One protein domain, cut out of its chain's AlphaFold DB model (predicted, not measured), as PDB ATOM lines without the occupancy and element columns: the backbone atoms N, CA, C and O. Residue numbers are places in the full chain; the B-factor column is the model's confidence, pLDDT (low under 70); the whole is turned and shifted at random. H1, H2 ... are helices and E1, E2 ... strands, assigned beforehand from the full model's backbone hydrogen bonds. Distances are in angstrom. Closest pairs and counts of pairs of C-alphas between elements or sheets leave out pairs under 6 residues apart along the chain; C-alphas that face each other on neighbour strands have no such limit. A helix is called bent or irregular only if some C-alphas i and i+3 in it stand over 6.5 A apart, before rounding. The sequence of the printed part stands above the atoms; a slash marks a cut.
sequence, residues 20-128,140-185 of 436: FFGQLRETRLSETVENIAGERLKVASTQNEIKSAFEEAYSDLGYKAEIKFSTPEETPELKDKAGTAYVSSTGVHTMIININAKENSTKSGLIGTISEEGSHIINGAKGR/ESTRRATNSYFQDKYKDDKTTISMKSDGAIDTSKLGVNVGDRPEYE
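Overview. This is residues 20 to 128 and 140 to 185 of the 436 residues of an uncharacterized protein of Leptotrichia sp. oral taxon 498 (UniProt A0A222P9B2). One long helix, H4, runs through the middle, with a small three-stranded sheet on one side of it and H5 on the other; H1 and H2 cross each other beside it, H1 reaching H5 and H2 reaching the sheet's edge strand E1. The long last stretch, residues 155 to 185, has no named element and wraps round the outside, pairing at 176 to 177 with E2. The 155 printed residues hold five named helices and three named strands in the order H1 H2 E1 E2 E3 H3 H4 H5, class mixed; the sheet, E1 E3 E2, is mixed too. The whole is compact, with a radius of gyration of the C-alphas of 14.2 A and spans of 38 by 36 by 31 A.

Arrangement. H1, residues 20 to 43, has a kink of 62 degrees near residue 37. With residues 33 to 41 alone it touches H2, residues 47 to 60, at a steep tilt of 53 degrees, opposite ways; the C-alphas of Ala 37 and Ala 53 are closest, 5.1 A. E1, residues 64 to 70, is parallel to E3, residues 92 to 98, with N 66 and O 93 within hydrogen-bond range at 2.8 A. E2, residues 83 to 87, and E3 form an antiparallel hairpin, with N 84 and O 96 at 2.9 A. H3, residues 102 to 105, touches H4, residues 107 to 125, only at the corner. H2 and H4 lie on the same face of the sheet, two layers, helices on one face: H2 at a height of 4.6 A, over none of the strands, and H4 at 8.3 A, over E3 and E2. H4 is the hub, touching four helices; among them is H5, residues 144 to 154, opposite ways at a shallow tilt of 32 degrees, with the C-alphas of Gly 112 and Asn 147 closest, 4.8 A. Every O i to N i+4 pair is within hydrogen-bond range in H2, H4 and H5, and 18 of 20 are in H1; H3 is too short for one.

Along the chain. H1 starts at C-alpha 20 (18.072, -22.041, 34.955) and spans 33.0 A; it is irregular, C-alphas 36 and 39 being 7.6 A apart. H2 spans 20.0 A, E1 19.8 A, E2 14.2 A, E3 19.7 A, H3 5.5 A, H4 26.8 A and H5 15.4 A, ending at C-alpha 154 (8.898, -25.863, 12.975).

Size, cuts and confidence. The farthest C-alphas, of Arg 128 and Thr 159, are 39.0 A apart. Residues 129 to 139 are not printed; C-alphas 128 and 140 are 13.7 A apart across this cut. The link from E1 to E2 is long, 12 residues. Mean pLDDT of the printed part is 74.8; 49 residues are under 70, among them 20 to 32, 121 to 128, 140 to 153 and 178 to 185.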
ATOM      1  N   PHE A  20      17.751 -20.718  35.514       34.91
ATOM      2  CA  PHE A  20      18.072 -22.041  34.955       34.91
ATOM      3  C   PHE A  20      16.951 -23.075  35.168       34.91
ATOM      4  O   PHE A  20      16.555 -23.784  34.243       34.91
ATOM      5  N   PHE A  21      16.390 -23.146  36.380       37.75
ATOM      6  CA  PHE A  21      15.258 -24.036  36.668       37.75
ATOM      7  C   PHE A  21      13.932 -23.520  36.091       37.75
ATOM      8  O   PHE A  21      13.025 -24.321  35.857       37.75
ATOM      9  N   GLY A  22      13.814 -22.207  35.852       40.25
ATOM     10  CA  GLY A  22      12.740 -21.618  35.044       40.25
ATOM     11  C   GLY A  22      12.772 -22.147  33.608       40.25
ATOM     12  O   GLY A  22      11.809 -22.765  33.166       40.25
ATOM     13  N   GLN A  23      13.930 -22.058  32.947       42.09
ATOM     14  CA  GLN A  23      14.125 -22.552  31.576       42.09
ATOM     15  C   GLN A  23      13.875 -24.060  31.433       42.09
ATOM     16  O   GLN A  23      13.192 -24.474  30.506       42.09
ATOM     17  N   LEU A  24      14.347 -24.897  32.367       40.78
ATOM     18  CA  LEU A  24      14.068 -26.344  32.332       40.78
ATOM     19  C   LEU A  24      12.575 -26.671  32.492       40.78
ATOM     20  O   LEU A  24      12.101 -27.665  31.942       40.78
ATOM     21  N   ARG A  25      11.832 -25.869  33.266       47.41
ATOM     22  CA  ARG A  25      10.376 -26.024  33.403       47.41
ATOM     23  C   ARG A  25       9.638 -25.538  32.159       47.41
ATOM     24  O   ARG A  25       8.689 -26.201  31.757       47.41
ATOM     25  N   GLU A  26      10.096 -24.456  31.539       47.44
ATOM     26  CA  GLU A  26       9.571 -23.958  30.263       47.44
ATOM     27  C   GLU A  26       9.813 -24.940  29.120       47.44
ATOM     28  O   GLU A  26       8.865 -25.291  28.436       47.44
ATOM     29  N   THR A  27      11.023 -25.487  28.964       48.81
ATOM     30  CA  THR A  27      11.308 -26.483  27.916       48.81
ATOM     31  C   THR A  27      10.471 -27.749  28.090       48.81
ATOM     32  O   THR A  27       9.918 -28.253  27.119       48.81
ATOM     33  N   ARG A  28      10.292 -28.237  29.327       55.47
ATOM     34  CA  ARG A  28       9.390 -29.372  29.608       55.47
ATOM     35  C   ARG A  28       7.935 -29.049  29.291       55.47
ATOM     36  O   ARG A  28       7.201 -29.926  28.843       55.47
ATOM     37  N   LEU A  29       7.508 -27.813  29.547       59.75
ATOM     38  CA  LEU A  29       6.177 -27.353  29.179       59.75
ATOM     39  C   LEU A  29       6.019 -27.327  27.655       59.75
ATOM     40  O   LEU A  29       5.045 -27.878  27.156       59.75
ATOM     41  N   SER A  30       6.995 -26.780  26.924       62.62
ATOM     42  CA  SER A  30       7.002 -26.781  25.458       62.62
ATOM     43  C   SER A  30       6.947 -28.194  24.891       62.62
ATOM     44  O   SER A  30       6.125 -28.468  24.028       62.62
ATOM     45  N   GLU A  31       7.758 -29.114  25.421       59.00
ATOM     46  CA  GLU A  31       7.737 -30.528  25.036       59.00
ATOM     47  C   GLU A  31       6.393 -31.193  25.345       59.00
ATOM     48  O   GLU A  31       5.938 -32.034  24.580       59.00
ATOM     49  N   THR A  32       5.737 -30.834  26.452       60.50
ATOM     50  CA  THR A  32       4.433 -31.413  26.806       60.50
ATOM     51  C   THR A  32       3.328 -30.893  25.892       60.50
ATOM     52  O   THR A  32       2.568 -31.700  25.368       60.50
ATOM     53  N   VAL A  33       3.274 -29.578  25.645       71.44
ATOM     54  CA  VAL A  33       2.346 -28.979  24.671       71.44
ATOM     55  C   VAL A  33       2.572 -29.593  23.294       71.44
ATOM     56  O   VAL A  33       1.623 -29.998  22.639       71.44
ATOM     57  N   GLU A  34       3.825 -29.759  22.887       75.75
ATOM     58  CA  GLU A  34       4.185 -30.393  21.624       75.75
ATOM     59  C   GLU A  34       3.834 -31.888  21.571       75.75
ATOM     60  O   GLU A  34       3.449 -32.386  20.522       75.75
ATOM     61  N   ASN A  35       3.915 -32.629  22.676       68.94
ATOM     62  CA  ASN A  35       3.480 -34.028  22.702       68.94
ATOM     63  C   ASN A  35       1.955 -34.174  22.575       68.94
ATOM     64  O   ASN A  35       1.491 -35.209  22.107       68.94
ATOM     65  N   ILE A  36       1.187 -33.163  22.994       74.69
ATOM     66  CA  ILE A  36      -0.280 -33.165  22.916       74.69
ATOM     67  C   ILE A  36      -0.753 -32.606  21.566       74.69
ATOM     68  O   ILE A  36      -1.571 -33.214  20.878       74.69
ATOM     69  N   ALA A  37      -0.214 -31.457  21.159       82.81
ATOM     70  CA  ALA A  37      -0.628 -30.730  19.965       82.81
ATOM     71  C   ALA A  37       0.170 -31.101  18.707       82.81
ATOM     72  O   ALA A  37      -0.318 -30.874  17.606       82.81
ATOM     73  N   GLY A  38       1.379 -31.656  18.827       80.38
ATOM     74  CA  GLY A  38       2.370 -31.699  17.745       80.38
ATOM     75  C   GLY A  38       1.918 -32.428  16.483       80.38
ATOM     76  O   GLY A  38       2.128 -31.930  15.382       80.38
ATOM     77  N   GLU A  39       1.230 -33.566  16.603       86.00
ATOM     78  CA  GLU A  39       0.689 -34.264  15.423       86.00
ATOM     79  C   GLU A  39      -0.387 -33.439  14.707       86.00
ATOM     80  O   GLU A  39      -0.428 -33.403  13.479       86.00
ATOM     81  N   ARG A  40      -1.205 -32.697  15.462       91.75
ATOM     82  CA  ARG A  40      -2.207 -31.782  14.901       91.75
ATOM     83  C   ARG A  40      -1.548 -30.547  14.298       91.75
ATOM     84  O   ARG A  40      -1.923 -30.139  13.208       91.75
ATOM     85  N   LEU A  41      -0.524 -29.996  14.949       90.88
ATOM     86  CA  LEU A  41       0.247 -28.856  14.455       90.88
ATOM     87  C   LEU A  41       1.008 -29.188  13.167       90.88
ATOM     88  O   LEU A  41       1.092 -28.344  12.279       90.88
ATOM     89  N   LYS A  42       1.512 -30.418  13.007       86.62
ATOM     90  CA  LYS A  42       2.141 -30.869  11.755       86.62
ATOM     91  C   LYS A  42       1.173 -30.813  10.579       86.62
ATOM     92  O   LYS A  42       1.543 -30.272   9.539       86.62
ATOM     93  N   VAL A  43      -0.051 -31.312  10.745       89.06
ATOM     94  CA  VAL A  43      -1.053 -31.354   9.662       89.06
ATOM     95  C   VAL A  43      -1.881 -30.074   9.534       89.06
ATOM     96  O   VAL A  43      -2.522 -29.876   8.507       89.06
ATOM     97  N   ALA A  44      -1.849 -29.190  10.535       90.00
ATOM     98  CA  ALA A  44      -2.576 -27.928  10.511       90.00
ATOM     99  C   ALA A  44      -2.106 -27.026   9.360       90.00
ATOM    100  O   ALA A  44      -0.909 -26.845   9.119       90.00
ATOM    101  N   SER A  45      -3.075 -26.430   8.677       87.88
ATOM    102  CA  SER A  45      -2.900 -25.577   7.499       87.88
ATOM    103  C   SER A  45      -3.579 -24.212   7.648       87.88
ATOM    104  O   SER A  45      -3.334 -23.303   6.858       87.88
ATOM    105  N   THR A  46      -4.410 -24.045   8.681       91.31
ATOM    106  CA  THR A  46      -5.175 -22.824   8.946       91.31
ATOM    107  C   THR A  46      -4.947 -22.293  10.362       91.31
ATOM    108  O   THR A  46      -4.597 -23.043  11.277       91.31
ATOM    109  N   GLN A  47      -5.216 -20.997  10.574       93.00
ATOM    110  CA  GLN A  47      -5.133 -20.385  11.906       93.00
ATOM    111  C   GLN A  47      -6.037 -21.092  12.933       93.00
ATOM    112  O   GLN A  47      -5.660 -21.216  14.094       93.00
ATOM    113  N   ASN A  48      -7.205 -21.592  12.505       93.75
ATOM    114  CA  ASN A  48      -8.190 -22.229  13.384       93.75
ATOM    115  C   ASN A  48      -7.763 -23.637  13.806       93.75
ATOM    116  O   ASN A  48      -7.999 -24.026  14.946       93.75
ATOM    117  N   GLU A  49      -7.113 -24.389  12.917       94.38
ATOM    118  CA  GLU A  49      -6.536 -25.695  13.256       94.38
ATOM    119  C   GLU A  49      -5.373 -25.546  14.242       94.38
ATOM    120  O   GLU A  49      -5.305 -26.280  15.225       94.38
ATOM    121  N   ILE A  50      -4.498 -24.554  14.025       93.12
ATOM    122  CA  ILE A  50      -3.397 -24.237  14.947       93.12
ATOM    123  C   ILE A  50      -3.960 -23.801  16.305       93.12
ATOM    124  O   ILE A  50      -3.570 -24.346  17.336       93.12
ATOM    125  N   LYS A  51      -4.920 -22.867  16.306       94.94
ATOM    126  CA  LYS A  51      -5.639 -22.414  17.503       94.94
ATOM    127  C   LYS A  51      -6.221 -23.589  18.286       94.94
ATOM    128  O   LYS A  51      -5.923 -23.728  19.467       94.94
ATOM    129  N   SER A  52      -6.999 -24.445  17.626       93.50
ATOM    130  CA  SER A  52      -7.695 -25.555  18.288       93.50
ATOM    131  C   SER A  52      -6.702 -26.552  18.887       93.50
ATOM    132  O   SER A  52      -6.876 -26.995  20.017       93.50
ATOM    133  N   ALA A  53      -5.603 -26.842  18.179       92.19
ATOM    134  CA  ALA A  53      -4.550 -27.717  18.687       92.19
ATOM    135  C   ALA A  53      -3.926 -27.189  19.992       92.19
ATOM    136  O   ALA A  53      -3.687 -27.973  20.912       92.19
ATOM    137  N   PHE A  54      -3.696 -25.877  20.096       91.69
ATOM    138  CA  PHE A  54      -3.182 -25.262  21.319       91.69
ATOM    139  C   PHE A  54      -4.233 -25.160  22.429       91.69
ATOM    140  O   PHE A  54      -3.913 -25.476  23.572       91.69
ATOM    141  N   GLU A  55      -5.467 -24.745  22.131       90.88
ATOM    142  CA  GLU A  55      -6.548 -24.663  23.129       90.88
ATOM    143  C   GLU A  55      -6.818 -26.028  23.773       90.88
ATOM    144  O   GLU A  55      -6.890 -26.127  25.000       90.88
ATOM    145  N   GLU A  56      -6.875 -27.091  22.967       85.00
ATOM    146  CA  GLU A  56      -7.018 -28.461  23.465       85.00
ATOM    147  C   GLU A  56      -5.803 -28.889  24.295       85.00
ATOM    148  O   GLU A  56      -5.970 -29.414  25.394       85.00
ATOM    149  N   ALA A  57      -4.579 -28.598  23.842       79.31
ATOM    150  CA  ALA A  57      -3.381 -28.944  24.604       79.31
ATOM    151  C   ALA A  57      -3.293 -28.220  25.951       79.31
ATOM    152  O   ALA A  57      -2.896 -28.815  26.952       79.31
ATOM    153  N   TYR A  58      -3.682 -26.946  26.012       77.88
ATOM    154  CA  TYR A  58      -3.739 -26.215  27.273       77.88
ATOM    155  C   TYR A  58      -4.878 -26.707  28.171       77.88
ATOM    156  O   TYR A  58      -4.674 -26.825  29.381       77.88
ATOM    157  N   SER A  59      -6.023 -27.079  27.593       79.44
ATOM    158  CA  SER A  59      -7.127 -27.712  28.319       79.44
ATOM    159  C   SER A  59      -6.701 -29.041  28.952       79.44
ATOM    160  O   SER A  59      -6.951 -29.253  30.139       79.44
ATOM    161  N   ASP A  60      -5.978 -29.891  28.218       71.62
ATOM    162  CA  ASP A  60      -5.420 -31.156  28.724       71.62
ATOM    163  C   ASP A  60      -4.406 -30.939  29.858       71.62
ATOM    164  O   ASP A  60      -4.256 -31.772  30.755       71.62
ATOM    165  N   LEU A  61      -3.736 -29.785  29.862       63.47
ATOM    166  CA  LEU A  61      -2.849 -29.345  30.940       63.47
ATOM    167  C   LEU A  61      -3.591 -28.709  32.131       63.47
ATOM    168  O   LEU A  61      -2.948 -28.324  33.110       63.47
ATOM    169  N   GLY A  62      -4.921 -28.614  32.076       70.75
ATOM    170  CA  GLY A  62      -5.766 -28.038  33.123       70.75
ATOM    171  C   GLY A  62      -5.947 -26.520  33.035       70.75
ATOM    172  O   GLY A  62      -6.406 -25.908  34.000       70.75
ATOM    173  N   TYR A  63      -5.600 -25.898  31.905       72.44
ATOM    174  CA  TYR A  63      -5.749 -24.462  31.669       72.44
ATOM    175  C   TYR A  63      -6.864 -24.197  30.658       72.44
ATOM    176  O   TYR A  63      -6.769 -24.575  29.494       72.44
ATOM    177  N   LYS A  64      -7.911 -23.475  31.074       80.00
ATOM    178  CA  LYS A  64      -8.939 -22.991  30.146       80.00
ATOM    179  C   LYS A  64      -8.369 -21.833  29.321       80.00
ATOM    180  O   LYS A  64      -8.399 -20.692  29.787       80.00
ATOM    181  N   ALA A  65      -7.795 -22.152  28.164       86.31
ATOM    182  CA  ALA A  65      -7.184 -21.198  27.247       86.31
ATOM    183  C   ALA A  65      -8.146 -20.802  26.115       86.31
ATOM    184  O   ALA A  65      -8.850 -21.650  25.577       86.31
ATOM    185  N   GLU A  66      -8.140 -19.523  25.751       92.12
ATOM    186  CA  GLU A  66      -8.830 -18.965  24.588       92.12
ATOM    187  C   GLU A  66      -7.817 -18.202  23.733       92.12
ATOM    188  O   GLU A  66      -7.128 -17.317  24.239       92.12
ATOM    189  N   ILE A  67      -7.731 -18.506  22.441       95.00
ATOM    190  CA  ILE A  67      -6.874 -17.791  21.489       95.00
ATOM    191  C   ILE A  67      -7.756 -16.955  20.565       95.00
ATOM    192  O   ILE A  67      -8.692 -17.464  19.937       95.00
ATOM    193  N   LYS A  68      -7.446 -15.663  20.477       95.62
ATOM    194  CA  LYS A  68      -8.133 -14.691  19.626       95.62
ATOM    195  C   LYS A  68      -7.141 -13.996  18.704       95.62
ATOM    196  O   LYS A  68      -5.988 -13.780  19.076       95.62
ATOM    197  N   PHE A  69      -7.597 -13.622  17.522       96.38
ATOM    198  CA  PHE A  69      -6.814 -12.920  16.511       96.38
ATOM    199  C   PHE A  69      -7.331 -11.490  16.368       96.38
ATOM    200  O   PHE A  69      -8.535 -11.290  16.265       96.38
ATOM    201  N   SER A  70      -6.451 -10.490  16.358       96.06
ATOM    202  CA  SER A  70      -6.843  -9.085  16.161       96.06
ATOM    203  C   SER A  70      -5.734  -8.295  15.473       96.06
ATOM    204  O   SER A  70      -4.600  -8.766  15.346       96.06
ATOM    205  N   THR A  71      -6.050  -7.079  15.033       94.50
ATOM    206  CA  THR A  71      -5.057  -6.086  14.610       94.50
ATOM    207  C   THR A  71      -4.780  -5.048  15.709       94.50
ATOM    208  O   THR A  71      -5.591  -4.917  16.632       94.50
ATOM    209  N   PRO A  72      -3.675  -4.279  15.622       90.75
ATOM    210  CA  PRO A  72      -3.420  -3.134  16.498       90.75
ATOM    211  C   PRO A  72      -4.421  -1.983  16.324       90.75
ATOM    212  O   PRO A  72      -4.577  -1.176  17.236       90.75
ATOM    213  N   GLU A  73      -5.090  -1.881  15.170       93.50
ATOM    214  CA  GLU A  73      -6.152  -0.895  14.945       93.50
ATOM    215  C   GLU A  73      -7.429  -1.244  15.725       93.50
ATOM    216  O   GLU A  73      -8.096  -0.354  16.247       93.50
ATOM    217  N   GLU A  74      -7.761  -2.533  15.810       93.69
ATOM    218  CA  GLU A  74      -8.949  -3.036  16.509       93.69
ATOM    219  C   GLU A  74      -8.701  -3.265  18.009       93.69
ATOM    220  O   GLU A  74      -9.612  -3.080  18.816       93.69
ATOM    221  N   THR A  75      -7.472  -3.636  18.381       91.75
ATOM    222  CA  THR A  75      -7.028  -3.877  19.764       91.75
ATOM    223  C   THR A  75      -5.679  -3.170  19.999       91.75
ATOM    224  O   THR A  75      -4.621  -3.751  19.725       91.75
ATOM    225  N   PRO A  76      -5.681  -1.911  20.489       89.12
ATOM    226  CA  PRO A  76      -4.482  -1.072  20.623       89.12
ATOM    227  C   PRO A  76      -3.337  -1.666  21.460       89.12
ATOM    228  O   PRO A  76      -2.176  -1.309  21.261       89.12
ATOM    229  N   GLU A  77      -3.626  -2.586  22.379       83.75
ATOM    230  CA  GLU A  77      -2.655  -3.255  23.252       83.75
ATOM    231  C   GLU A  77      -1.664  -4.156  22.497       83.75
ATOM    232  O   GLU A  77      -0.626  -4.523  23.059       83.75
ATOM    233  N   LEU A  78      -1.962  -4.477  21.232       84.88
ATOM    234  CA  LEU A  78      -1.092  -5.213  20.308       84.88
ATOM    235  C   LEU A  78      -0.058  -4.333  19.597       84.88
ATOM    236  O   LEU A  78       0.743  -4.846  18.809       84.88
ATOM    237  N   LYS A  79      -0.070  -3.015  19.822       84.19
ATOM    238  CA  LYS A  79       0.897  -2.113  19.198       84.19
ATOM    239  C   LYS A  79       2.325  -2.554  19.539       84.19
ATOM    240  O   LYS A  79       2.652  -2.759  20.703       84.19
ATOM    241  N   ASP A  80       3.145  -2.708  18.500       79.56
ATOM    242  CA  ASP A  80       4.539  -3.162  18.573       79.56
ATOM    243  C   ASP A  80       4.739  -4.575  19.169       79.56
ATOM    244  O   ASP A  80       5.846  -4.926  19.574       79.56
ATOM    245  N   LYS A  81       3.690  -5.415  19.193       81.94
ATOM    246  CA  LYS A  81       3.733  -6.785  19.734       81.94
ATOM    247  C   LYS A  81       3.223  -7.819  18.739       81.94
ATOM    248  O   LYS A  81       2.322  -7.547  17.947       81.94
ATOM    249  N   ALA A  82       3.763  -9.033  18.811       84.50
ATOM    250  CA  ALA A  82       3.268 -10.174  18.043       84.50
ATOM    251  C   ALA A  82       2.078 -10.879  18.707       84.50
ATOM    252  O   ALA A  82       1.243 -11.472  18.024       84.50
ATOM    253  N   GLY A  83       1.966 -10.767  20.026       88.50
ATOM    254  CA  GLY A  83       0.851 -11.264  20.809       88.50
ATOM    255  C   GLY A  83       0.831 -10.628  22.194       88.50
ATOM    256  O   GLY A  83       1.679  -9.799  22.531       88.50
ATOM    257  N   THR A  84      -0.188 -10.964  22.972       87.31
ATOM    258  CA  THR A  84      -0.261 -10.663  24.402       87.31
ATOM    259  C   THR A  84      -1.188 -11.661  25.096       87.31
ATOM    260  O   THR A  84      -2.027 -12.296  24.450       87.31
ATOM    261  N   ALA A  85      -1.085 -11.783  26.417       85.81
ATOM    262  CA  ALA A  85      -1.844 -12.746  27.201       85.81
ATOM    263  C   ALA A  85      -2.466 -12.122  28.453       85.81
ATOM    264  O   ALA A  85      -1.866 -11.273  29.113       85.81
ATOM    265  N   TYR A  86      -3.652 -12.608  28.820       80.12
ATOM    266  CA  TYR A  86      -4.445 -12.157  29.959       80.12
ATOM    267  C   TYR A  86      -4.959 -13.333  30.794       80.12
ATOM    268  O   TYR A  86      -5.236 -14.413  30.269       80.12
ATOM    269  N   VAL A  87      -5.131 -13.112  32.098       76.75
ATOM    270  CA  VAL A  87      -5.725 -14.084  33.027       76.75
ATOM    271  C   VAL A  87      -6.865 -13.440  33.806       76.75
ATOM    272  O   VAL A  87      -6.663 -12.499  34.578       76.75
ATOM    273  N   SER A  88      -8.069 -13.984  33.640       76.12
ATOM    274  CA  SER A  88      -9.258 -13.538  34.367       76.12
ATOM    275  C   SER A  88      -9.274 -14.047  35.812       76.12
ATOM    276  O   SER A  88      -8.694 -15.085  36.148       76.12
ATOM    277  N   SER A  89     -10.036 -13.374  36.678       69.56
ATOM    278  CA  SER A  89     -10.288 -13.832  38.055       69.56
ATOM    279  C   SER A  89     -10.902 -15.241  38.105       69.56
ATOM    280  O   SER A  89     -10.585 -16.025  39.007       69.56
ATOM    281  N   THR A  90     -11.706 -15.580  37.090       67.50
ATOM    282  CA  THR A  90     -12.384 -16.875  36.909       67.50
ATOM    283  C   THR A  90     -11.486 -18.001  36.386       67.50
ATOM    284  O   THR A  90     -11.935 -19.140  36.302       67.50
ATOM    285  N   GLY A  91     -10.218 -17.719  36.057       66.62
ATOM    286  CA  GLY A  91      -9.269 -18.726  35.568       66.62
ATOM    287  C   GLY A  91      -9.384 -19.047  34.073       66.62
ATOM    288  O   GLY A  91      -8.792 -20.024  33.625       66.62
ATOM    289  N   VAL A  92     -10.120 -18.242  33.299       78.75
ATOM    290  CA  VAL A  92      -9.998 -18.201  31.829       78.75
ATOM    291  C   VAL A  92      -8.732 -17.434  31.469       78.75
ATOM    292  O   VAL A  92      -8.502 -16.350  32.017       78.75
ATOM    293  N   HIS A  93      -7.944 -17.992  30.559       83.50
ATOM    294  CA  HIS A  93      -6.687 -17.435  30.092       83.50
ATOM    295  C   HIS A  93      -6.811 -17.093  28.608       83.50
ATOM    296  O   HIS A  93      -7.066 -17.978  27.799       83.50
ATOM    297  N   THR A  94      -6.651 -15.828  28.240       89.19
ATOM    298  CA  THR A  94      -6.878 -15.364  26.866       89.19
ATOM    299  C   THR A  94      -5.569 -14.911  26.236       89.19
ATOM    300  O   THR A  94      -4.911 -14.027  26.774       89.19
ATOM    301  N   MET A  95      -5.206 -15.486  25.093       92.00
ATOM    302  CA  MET A  95      -4.127 -15.013  24.222       92.00
ATOM    303  C   MET A  95      -4.735 -14.198  23.088       92.00
ATOM    304  O   MET A  95      -5.712 -14.627  22.473       92.00
ATOM    305  N   ILE A  96      -4.146 -13.048  22.792       93.75
ATOM    306  CA  ILE A  96      -4.497 -12.227  21.639       93.75
ATOM    307  C   ILE A  96      -3.287 -12.182  20.713       93.75
ATOM    308  O   ILE A  96      -2.214 -11.752  21.125       93.75
ATOM    309  N   ILE A  97      -3.455 -12.620  19.469       94.56
ATOM    310  CA  ILE A  97      -2.393 -12.719  18.468       94.56
ATOM    311  C   ILE A  97      -2.556 -11.609  17.431       94.56
ATOM    312  O   ILE A  97      -3.637 -11.431  16.863       94.56
ATOM    313  N   ASN A  98      -1.471 -10.878  17.165       93.31
ATOM    314  CA  ASN A  98      -1.446  -9.802  16.182       93.31
ATOM    315  C   ASN A  98      -1.286 -10.363  14.765       93.31
ATOM    316  O   ASN A  98      -0.195 -10.782  14.374       93.31
ATOM    317  N   ILE A  99      -2.346 -10.309  13.960       93.06
ATOM    318  CA  ILE A  99      -2.302 -10.830  12.585       93.06
ATOM    319  C   ILE A  99      -1.439  -9.982  11.635       93.06
ATOM    320  O   ILE A  99      -1.016 -10.478  10.594       93.06
ATOM    321  N   ASN A 100      -1.139  -8.730  11.998       90.56
ATOM    322  CA  ASN A 100      -0.278  -7.831  11.223       90.56
ATOM    323  C   ASN A 100       1.214  -8.016  11.557       90.56
ATOM    324  O   ASN A 100       2.075  -7.464  10.868       90.56
ATOM    325  N   ALA A 101       1.550  -8.779  12.604       87.19
ATOM    326  CA  ALA A 101       2.938  -9.032  12.963       87.19
ATOM    327  C   ALA A 101       3.608  -9.940  11.922       87.19
ATOM    328  O   ALA A 101       3.128 -11.031  11.613       87.19
ATOM    329  N   LYS A 102       4.760  -9.502  11.397       84.06
ATOM    330  CA  LYS A 102       5.472 -10.200  10.313       84.06
ATOM    331  C   LYS A 102       5.800 -11.652  10.661       84.06
ATOM    332  O   LYS A 102       5.715 -12.517   9.793       84.06
ATOM    333  N   GLU A 103       6.169 -11.925  11.906       81.00
ATOM    334  CA  GLU A 103       6.444 -13.280  12.389       81.00
ATOM    335  C   GLU A 103       5.223 -14.207  12.296       81.00
ATOM    336  O   GLU A 103       5.362 -15.328  11.815       81.00
ATOM    337  N   ASN A 104       4.017 -13.717  12.584       87.94
ATOM    338  CA  ASN A 104       2.787 -14.516  12.542       87.94
ATOM    339  C   ASN A 104       2.318 -14.871  11.121       87.94
ATOM    340  O   ASN A 104       1.436 -15.707  10.958       87.94
ATOM    341  N   SER A 105       2.913 -14.282  10.075       86.44
ATOM    342  CA  SER A 105       2.546 -14.563   8.675       86.44
ATOM    343  C   SER A 105       2.888 -15.984   8.208       86.44
ATOM    344  O   SER A 105       2.392 -16.440   7.176       86.44
ATOM    345  N   THR A 106       3.727 -16.696   8.962       87.12
ATOM    346  CA  THR A 106       4.133 -18.076   8.678       87.12
ATOM    347  C   THR A 106       3.619 -19.014   9.758       87.12
ATOM    348  O   THR A 106       3.516 -18.625  10.918       87.12
ATOM    349  N   LYS A 107       3.356 -20.271   9.399       86.94
ATOM    350  CA  LYS A 107       2.923 -21.307  10.342       86.94
ATOM    351  C   LYS A 107       3.878 -21.446  11.526       86.94
ATOM    352  O   LYS A 107       3.437 -21.430  12.669       86.94
ATOM    353  N   SER A 108       5.178 -21.531  11.261       83.12
ATOM    354  CA  SER A 108       6.202 -21.626  12.306       83.12
ATOM    355  C   SER A 108       6.243 -20.415  13.230       83.12
ATOM    356  O   SER A 108       6.330 -20.586  14.445       83.12
ATOM    357  N   GLY A 109       6.143 -19.202  12.685       83.62
ATOM    358  CA  GLY A 109       6.104 -18.000  13.509       83.62
ATOM    359  C   GLY A 109       4.824 -17.900  14.340       83.62
ATOM    360  O   GLY A 109       4.915 -17.661  15.539       83.62
ATOM    361  N   LEU A 110       3.664 -18.226  13.763       89.81
ATOM    362  CA  LEU A 110       2.390 -18.261  14.486       89.81
ATOM    363  C   LEU A 110       2.395 -19.278  15.644       89.81
ATOM    364  O   LEU A 110       1.963 -18.962  16.753       89.81
ATOM    365  N   ILE A 111       2.915 -20.488  15.409       87.69
ATOM    366  CA  ILE A 111       3.105 -21.510  16.453       87.69
ATOM    367  C   ILE A 111       4.045 -20.984  17.548       87.69
ATOM    368  O   ILE A 111       3.760 -21.163  18.735       87.69
ATOM    369  N   GLY A 112       5.143 -20.326  17.167       80.94
ATOM    370  CA  GLY A 112       6.098 -19.721  18.097       80.94
ATOM    371  C   GLY A 112       5.448 -18.685  19.013       80.94
ATOM    372  O   GLY A 112       5.570 -18.789  20.235       80.94
ATOM    373  N   THR A 113       4.687 -17.750  18.444       84.56
ATOM    374  CA  THR A 113       4.013 -16.681  19.190       84.56
ATOM    375  C   THR A 113       2.918 -17.217  20.113       84.56
ATOM    376  O   THR A 113       2.901 -16.866  21.290       84.56
ATOM    377  N   ILE A 114       2.057 -18.139  19.660       89.06
ATOM    378  CA  ILE A 114       1.052 -18.772  20.540       89.06
ATOM    379  C   ILE A 114       1.725 -19.542  21.687       89.06
ATOM    380  O   ILE A 114       1.240 -19.547  22.819       89.06
ATOM    381  N   SER A 115       2.862 -20.186  21.421       79.44
ATOM    382  CA  SER A 115       3.617 -20.892  22.458       79.44
ATOM    383  C   SER A 115       4.198 -19.926  23.493       79.44
ATOM    384  O   SER A 115       4.132 -20.198  24.693       79.44
ATOM    385  N   GLU A 116       4.740 -18.787  23.053       74.94
ATOM    386  CA  GLU A 116       5.231 -17.729  23.941       74.94
ATOM    387  C   GLU A 116       4.117 -17.210  24.858       74.94
ATOM    388  O   GLU A 116       4.256 -17.275  26.084       74.94
ATOM    389  N   GLU A 117       2.971 -16.825  24.292       80.81
ATOM    390  CA  GLU A 117       1.815 -16.337  25.056       80.81
ATOM    391  C   GLU A 117       1.216 -17.405  25.984       80.81
ATOM    392  O   GLU A 117       0.848 -17.130  27.130       80.81
ATOM    393  N   GLY A 118       1.198 -18.669  25.563       75.44
ATOM    394  CA  GLY A 118       0.754 -19.764  26.419       75.44
ATOM    395  C   GLY A 118       1.677 -20.009  27.617       75.44
ATOM    396  O   GLY A 118       1.216 -20.374  28.704       75.44
ATOM    397  N   SER A 119       2.977 -19.723  27.485       67.44
ATOM    398  CA  SER A 119       3.901 -19.753  28.625       67.44
ATOM    399  C   SER A 119       3.595 -18.653  29.650       67.44
ATOM    400  O   SER A 119       3.680 -18.897  30.859       67.44
ATOM    401  N   HIS A 120       3.160 -17.473  29.190       71.06
ATOM    402  CA  HIS A 120       2.718 -16.375  30.051       71.06
ATOM    403  C   HIS A 120       1.481 -16.755  30.861       71.06
ATOM    404  O   HIS A 120       1.425 -16.512  32.067       71.06
ATOM    405  N   ILE A 121       0.532 -17.438  30.231       68.81
ATOM    406  CA  ILE A 121      -0.686 -17.948  30.864       68.81
ATOM    407  C   ILE A 121      -0.380 -18.964  31.966       68.81
ATOM    408  O   ILE A 121      -0.881 -18.842  33.084       68.81
ATOM    409  N   ILE A 122       0.496 -19.930  31.695       62.03
ATOM    410  CA  ILE A 122       0.827 -20.997  32.650       62.03
ATOM    411  C   ILE A 122       1.627 -20.468  33.843       62.03
ATOM    412  O   ILE A 122       1.438 -20.916  34.982       62.03
ATOM    413  N   ASN A 123       2.507 -19.500  33.601       55.59
ATOM    414  CA  ASN A 123       3.290 -18.858  34.650       55.59
ATOM    415  C   ASN A 123       2.459 -17.827  35.438       55.59
ATOM    416  O   ASN A 123       2.609 -17.737  36.655       55.59
ATOM    417  N   GLY A 124       1.519 -17.134  34.789       48.56
ATOM    418  CA  GLY A 124       0.548 -16.238  35.424       48.56
ATOM    419  C   GLY A 124      -0.472 -16.971  36.306       48.56
ATOM    420  O   GLY A 124      -0.764 -16.523  37.414       48.56
ATOM    421  N   ALA A 125      -0.943 -18.150  35.884       43.69
ATOM    422  CA  ALA A 125      -1.843 -19.012  36.658       43.69
ATOM    423  C   ALA A 125      -1.220 -19.528  37.970       43.69
ATOM    424  O   ALA A 125      -1.907 -19.687  38.980       43.69
ATOM    425  N   LYS A 126       0.104 -19.746  37.983       42.00
ATOM    426  CA  LYS A 126       0.873 -20.167  39.171       42.00
ATOM    427  C   LYS A 126       1.041 -19.066  40.228       42.00
ATOM    428  O   LYS A 126       1.593 -19.334  41.292       42.00
ATOM    429  N   GLY A 127       0.510 -17.865  39.981       37.41
ATOM    430  CA  GLY A 127       0.368 -16.785  40.961       37.41
ATOM    431  C   GLY A 127      -0.651 -17.047  42.084       37.41
ATOM    432  O   GLY A 127      -0.809 -16.193  42.951       37.41
ATOM    433  N   ARG A 128      -1.320 -18.212  42.117       30.92
ATOM    434  CA  ARG A 128      -2.072 -18.708  43.284       30.92
ATOM    435  C   ARG A 128      -1.371 -19.936  43.877       30.92
ATOM    436  O   ARG A 128      -1.571 -21.064  43.436       30.92
ATOM    437  N   GLU A 140       9.966 -16.603  37.565       37.88
ATOM    438  CA  GLU A 140       9.426 -15.839  36.429       37.88
ATOM    439  C   GLU A 140       9.714 -16.474  35.057       37.88
ATOM    440  O   GLU A 140      10.724 -17.160  34.876       37.88
ATOM    441  N   SER A 141       8.814 -16.211  34.099       40.81
ATOM    442  CA  SER A 141       8.889 -16.671  32.705       40.81
ATOM    443  C   SER A 141      10.031 -15.984  31.946       40.81
ATOM    444  O   SER A 141      10.124 -14.760  31.988       40.81
ATOM    445  N   THR A 142      10.871 -16.714  31.207       44.06
ATOM    446  CA  THR A 142      12.011 -16.129  30.470       44.06
ATOM    447  C   THR A 142      11.702 -15.709  29.030       44.06
ATOM    448  O   THR A 142      12.614 -15.217  28.359       44.06
ATOM    449  N   ARG A 143      10.454 -15.883  28.548       46.12
ATOM    450  CA  ARG A 143       9.957 -15.642  27.162       46.12
ATOM    451  C   ARG A 143      10.607 -16.510  26.069       46.12
ATOM    452  O   ARG A 143       9.949 -17.046  25.185       46.12
ATOM    453  N   ARG A 144      11.925 -16.712  26.148       44.44
ATOM    454  CA  ARG A 144      12.779 -17.170  25.048       44.44
ATOM    455  C   ARG A 144      12.833 -18.685  24.856       44.44
ATOM    456  O   ARG A 144      13.013 -19.123  23.722       44.44
ATOM    457  N   ALA A 145      12.735 -19.485  25.920       42.72
ATOM    458  CA  ALA A 145      12.928 -20.937  25.829       42.72
ATOM    459  C   ALA A 145      11.796 -21.625  25.050       42.72
ATOM    460  O   ALA A 145      12.069 -22.462  24.189       42.72
ATOM    461  N   THR A 146      10.549 -21.221  25.299       47.56
ATOM    462  CA  THR A 146       9.363 -21.782  24.638       47.56
ATOM    463  C   THR A 146       9.283 -21.360  23.174       47.56
ATOM    464  O   THR A 146       9.150 -22.218  22.303       47.56
ATOM    465  N   ASN A 147       9.462 -20.065  22.887       52.00
ATOM    466  CA  ASN A 147       9.456 -19.559  21.514       52.00
ATOM    467  C   ASN A 147      10.592 -20.189  20.683       52.00
ATOM    468  O   ASN A 147      10.354 -20.713  19.601       52.00
ATOM    469  N   SER A 148      11.815 -20.273  21.231       57.25
ATOM    470  CA  SER A 148      12.954 -20.876  20.516       57.25
ATOM    471  C   SER A 148      12.773 -22.375  20.240       57.25
ATOM    472  O   SER A 148      13.237 -22.844  19.207       57.25
ATOM    473  N   TYR A 149      12.116 -23.133  21.131       59.62
ATOM    474  CA  TYR A 149      11.850 -24.563  20.914       59.62
ATOM    475  C   TYR A 149      10.905 -24.783  19.729       59.62
ATOM    476  O   TYR A 149      11.228 -25.541  18.817       59.62
ATOM    477  N   PHE A 150       9.757 -24.100  19.717       65.44
ATOM    478  CA  PHE A 150       8.779 -24.244  18.639       65.44
ATOM    479  C   PHE A 150       9.272 -23.617  17.333       65.44
ATOM    480  O   PHE A 150       9.135 -24.234  16.280       65.44
ATOM    481  N   GLN A 151       9.937 -22.459  17.384       65.88
ATOM    482  CA  GLN A 151      10.566 -21.887  16.196       65.88
ATOM    483  C   GLN A 151      11.608 -22.833  15.597       65.88
ATOM    484  O   GLN A 151      11.587 -23.022  14.390       65.88
ATOM    485  N   ASP A 152      12.484 -23.463  16.392       65.38
ATOM    486  CA  ASP A 152      13.484 -24.403  15.862       65.38
ATOM    487  C   ASP A 152      12.853 -25.709  15.361       65.38
ATOM    488  O   ASP A 152      13.272 -26.238  14.332       65.38
ATOM    489  N   LYS A 153      11.813 -26.209  16.043       69.19
ATOM    490  CA  LYS A 153      11.129 -27.452  15.665       69.19
ATOM    491  C   LYS A 153      10.311 -27.319  14.381       69.19
ATOM    492  O   LYS A 153      10.247 -28.268  13.605       69.19
ATOM    493  N   TYR A 154       9.724 -26.148  14.148       78.00
ATOM    494  CA  TYR A 154       8.898 -25.863  12.975       78.00
ATOM    495  C   TYR A 154       9.609 -24.976  11.938       78.00
ATOM    496  O   TYR A 154       8.992 -24.619  10.943       78.00
ATOM    497  N   LYS A 155      10.901 -24.641  12.103       75.12
ATOM    498  CA  LYS A 155      11.649 -23.689  11.239       75.12
ATOM    499  C   LYS A 155      11.603 -23.986   9.740       75.12
ATOM    500  O   LYS A 155      11.759 -23.071   8.926       75.12
ATOM    501  N   ASP A 156      11.442 -25.259   9.390       74.62
ATOM    502  CA  ASP A 156      11.408 -25.734   8.009       74.62
ATOM    503  C   ASP A 156      10.010 -25.569   7.383       74.62
ATOM    504  O   ASP A 156       9.884 -25.511   6.162       74.62
ATOM    505  N   ASP A 157       8.967 -25.395   8.202       74.25
ATOM    506  CA  ASP A 157       7.599 -25.111   7.770       74.25
ATOM    507  C   ASP A 157       7.352 -23.591   7.721       74.25
ATOM    508  O   ASP A 157       6.892 -22.939   8.668       74.25
ATOM    509  N   LYS A 158       7.705 -23.003   6.575       74.88
ATOM    510  CA  LYS A 158       7.489 -21.579   6.262       74.88
ATOM    511  C   LYS A 158       6.187 -21.332   5.508       74.88
ATOM    512  O   LYS A 158       6.060 -20.306   4.841       74.88
ATOM    513  N   THR A 159       5.243 -22.267   5.584       83.31
ATOM    514  CA  THR A 159       3.939 -22.135   4.933       83.31
ATOM    515  C   THR A 159       3.279 -20.838   5.384       83.31
ATOM    516  O   THR A 159       3.139 -20.589   6.583       83.31
ATOM    517  N   THR A 160       2.906 -19.993   4.426       87.69
ATOM    518  CA  THR A 160       2.176 -18.757   4.707       87.69
ATOM    519  C   THR A 160       0.782 -19.109   5.207       87.69
ATOM    520  O   THR A 160       0.069 -19.869   4.551       87.69
ATOM    521  N   ILE A 161       0.379 -18.541   6.341       84.00
ATOM    522  CA  ILE A 161      -0.971 -18.712   6.881       84.00
ATOM    523  C   ILE A 161      -1.784 -17.465   6.548       84.00
ATOM    524  O   ILE A 161      -1.404 -16.346   6.884       84.00
ATOM    525  N   SER A 162      -2.925 -17.657   5.886       86.94
ATOM    526  CA  SER A 162      -3.915 -16.591   5.743       86.94
ATOM    527  C   SER A 162      -4.677 -16.456   7.058       86.94
ATOM    528  O   SER A 162      -5.351 -17.398   7.482       86.94
ATOM    529  N   MET A 163      -4.541 -15.298   7.704       90.12
ATOM    530  CA  MET A 163      -5.194 -15.006   8.975       90.12
ATOM    531  C   MET A 163      -6.358 -14.031   8.809       90.12
ATOM    532  O   MET A 163      -6.353 -13.182   7.917       90.12
ATOM    533  N   LYS A 164      -7.359 -14.150   9.682       93.31
ATOM    534  CA  LYS A 164      -8.504 -13.238   9.778       93.31
ATOM    535  C   LYS A 164      -8.685 -12.796  11.221       93.31
ATOM    536  O   LYS A 164      -8.580 -13.624  12.124       93.31
ATOM    537  N   SER A 165      -8.966 -11.508  11.396       92.56
ATOM    538  CA  SER A 165      -9.277 -10.928  12.700       92.56
ATOM    539  C   SER A 165     -10.625 -11.435  13.219       92.56
ATOM    540  O   SER A 165     -11.570 -11.591  12.443       92.56
ATOM    541  N   ASP A 166     -10.705 -11.640  14.532       94.06
ATOM    542  CA  ASP A 166     -11.941 -11.866  15.283       94.06
ATOM    543  C   ASP A 166     -12.653 -10.535  15.633       94.06
ATOM    544  O   ASP A 166     -13.716 -10.542  16.256       94.06
ATOM    545  N   GLY A 167     -12.089  -9.395  15.217       93.75
ATOM    546  CA  GLY A 167     -12.585  -8.043  15.470       93.75
ATOM    547  C   GLY A 167     -12.017  -7.421  16.746       93.75
ATOM    548  O   GLY A 167     -11.085  -7.937  17.359       93.75
ATOM    549  N   ALA A 168     -12.593  -6.290  17.159       92.88
ATOM    550  CA  ALA A 168     -12.171  -5.572  18.360       92.88
ATOM    551  C   ALA A 168     -12.370  -6.408  19.634       92.88
ATOM    552  O   ALA A 168     -13.460  -6.925  19.896       92.88
ATOM    553  N   ILE A 169     -11.321  -6.496  20.456       91.19
ATOM    554  CA  ILE A 169     -11.329  -7.254  21.707       91.19
ATOM    555  C   ILE A 169     -11.288  -6.283  22.884       91.19
ATOM    556  O   ILE A 169     -10.337  -5.533  23.071       91.19
ATOM    557  N   ASP A 170     -12.314  -6.340  23.731       89.31
ATOM    558  CA  ASP A 170     -12.375  -5.569  24.974       89.31
ATOM    559  C   ASP A 170     -11.456  -6.189  26.044       89.31
ATOM    560  O   ASP A 170     -11.868  -7.046  26.834       89.31
ATOM    561  N   THR A 171     -10.190  -5.764  26.049       85.38
ATOM    562  CA  THR A 171      -9.137  -6.240  26.965       85.38
ATOM    563  C   THR A 171      -9.456  -5.963  28.436       85.38
ATOM    564  O   THR A 171      -9.032  -6.726  29.308       85.38
ATOM    565  N   SER A 172     -10.274  -4.942  28.731       83.44
ATOM    566  CA  SER A 172     -10.661  -4.566  30.099       83.44
ATOM    567  C   SER A 172     -11.437  -5.672  30.827       83.44
ATOM    568  O   SER A 172     -11.425  -5.748  32.057       83.44
ATOM    569  N   LYS A 173     -12.065  -6.581  30.070       85.19
ATOM    570  CA  LYS A 173     -12.816  -7.734  30.588       85.19
ATOM    571  C   LYS A 173     -11.980  -9.008  30.720       85.19
ATOM    572  O   LYS A 173     -12.476  -9.996  31.256       85.19
ATOM    573  N   LEU A 174     -10.732  -9.009  30.246       81.44
ATOM    574  CA  LEU A 174      -9.887 -10.209  30.197       81.44
ATOM    575  C   LEU A 174      -9.053 -10.428  31.469       81.44
ATOM    576  O   LEU A 174      -8.470 -11.495  31.650       81.44
ATOM    577  N   GLY A 175      -9.044  -9.458  32.386       78.75
ATOM    578  CA  GLY A 175      -8.337  -9.547  33.662       78.75
ATOM    579  C   GLY A 175      -6.913  -8.997  33.601       78.75
ATOM    580  O   GLY A 175      -6.670  -7.944  33.021       78.75
ATOM    581  N   VAL A 176      -5.972  -9.673  34.263       75.81
ATOM    582  CA  VAL A 176      -4.593  -9.183  34.423       75.81
ATOM    583  C   VAL A 176      -3.772  -9.524  33.183       75.81
ATOM    584  O   VAL A 176      -3.700 -10.695  32.814       75.81
ATOM    585  N   ASN A 177      -3.122  -8.527  32.572       73.88
ATOM    586  CA  ASN A 177      -2.144  -8.764  31.508       73.88
ATOM    587  C   ASN A 177      -0.907  -9.472  32.092       73.88
ATOM    588  O   ASN A 177      -0.304  -9.001  33.058       73.88
ATOM    589  N   VAL A 178      -0.550 -10.618  31.517       65.62
ATOM    590  CA  VAL A 178       0.589 -11.459  31.920       65.62
ATOM    591  C   VAL A 178       1.682 -11.550  30.845       65.62
ATOM    592  O   VAL A 178       2.722 -12.164  31.098       65.62
ATOM    593  N   GLY A 179       1.475 -10.924  29.680       54.69
ATOM    594  CA  GLY A 179       2.460 -10.813  28.593       54.69
ATOM    595  C   GLY A 179       3.468  -9.666  28.786       54.69
ATOM    596  O   GLY A 179       4.647  -9.782  28.433       54.69
ATOM    597  N   ASP A 180       3.059  -8.581  29.451       51.91
ATOM    598  CA  ASP A 180       3.854  -7.354  29.598       51.91
ATOM    599  C   ASP A 180       4.618  -7.272  30.937       51.91
ATOM    600  O   ASP A 180       4.256  -6.522  31.842       51.91
ATOM    601  N   ARG A 181       5.733  -8.004  31.084       43.97
ATOM    602  CA  ARG A 181       6.765  -7.689  32.101       43.97
ATOM    603  C   ARG A 181       8.102  -7.308  31.449       43.97
ATOM    604  O   ARG A 181       8.863  -8.192  31.066       43.97
ATOM    605  N   PRO A 182       8.413  -6.009  31.283       35.59
ATOM    606  CA  PRO A 182       9.602  -5.533  30.560       35.59
ATOM    607  C   PRO A 182      10.963  -5.713  31.267       35.59
ATOM    608  O   PRO A 182      11.978  -5.278  30.740       35.59
ATOM    609  N   GLU A 183      11.053  -6.326  32.448       33.16
ATOM    610  CA  GLU A 183      12.224  -6.134  33.331       33.16
ATOM    611  C   GLU A 183      13.488  -6.978  33.023       33.16
ATOM    612  O   GLU A 183      14.382  -7.069  33.861       33.16
ATOM    613  N   TYR A 184      13.646  -7.561  31.825       33.72
ATOM    614  CA  TYR A 184      14.800  -8.437  31.519       33.72
ATOM    615  C   TYR A 184      15.474  -8.245  30.147       33.72
ATOM    616  O   TYR A 184      16.165  -9.148  29.668       33.72
ATOM    617  N   GLU A 185      15.341  -7.083  29.507       32.00
ATOM    618  CA  GLU A 185      15.861  -6.891  28.141       32.00
ATOM    619  C   GLU A 185      17.378  -6.602  28.019       32.00
ATOM    620  O   GLU A 185      17.974  -6.875  26.974       32.00
TER     621      GLU A 185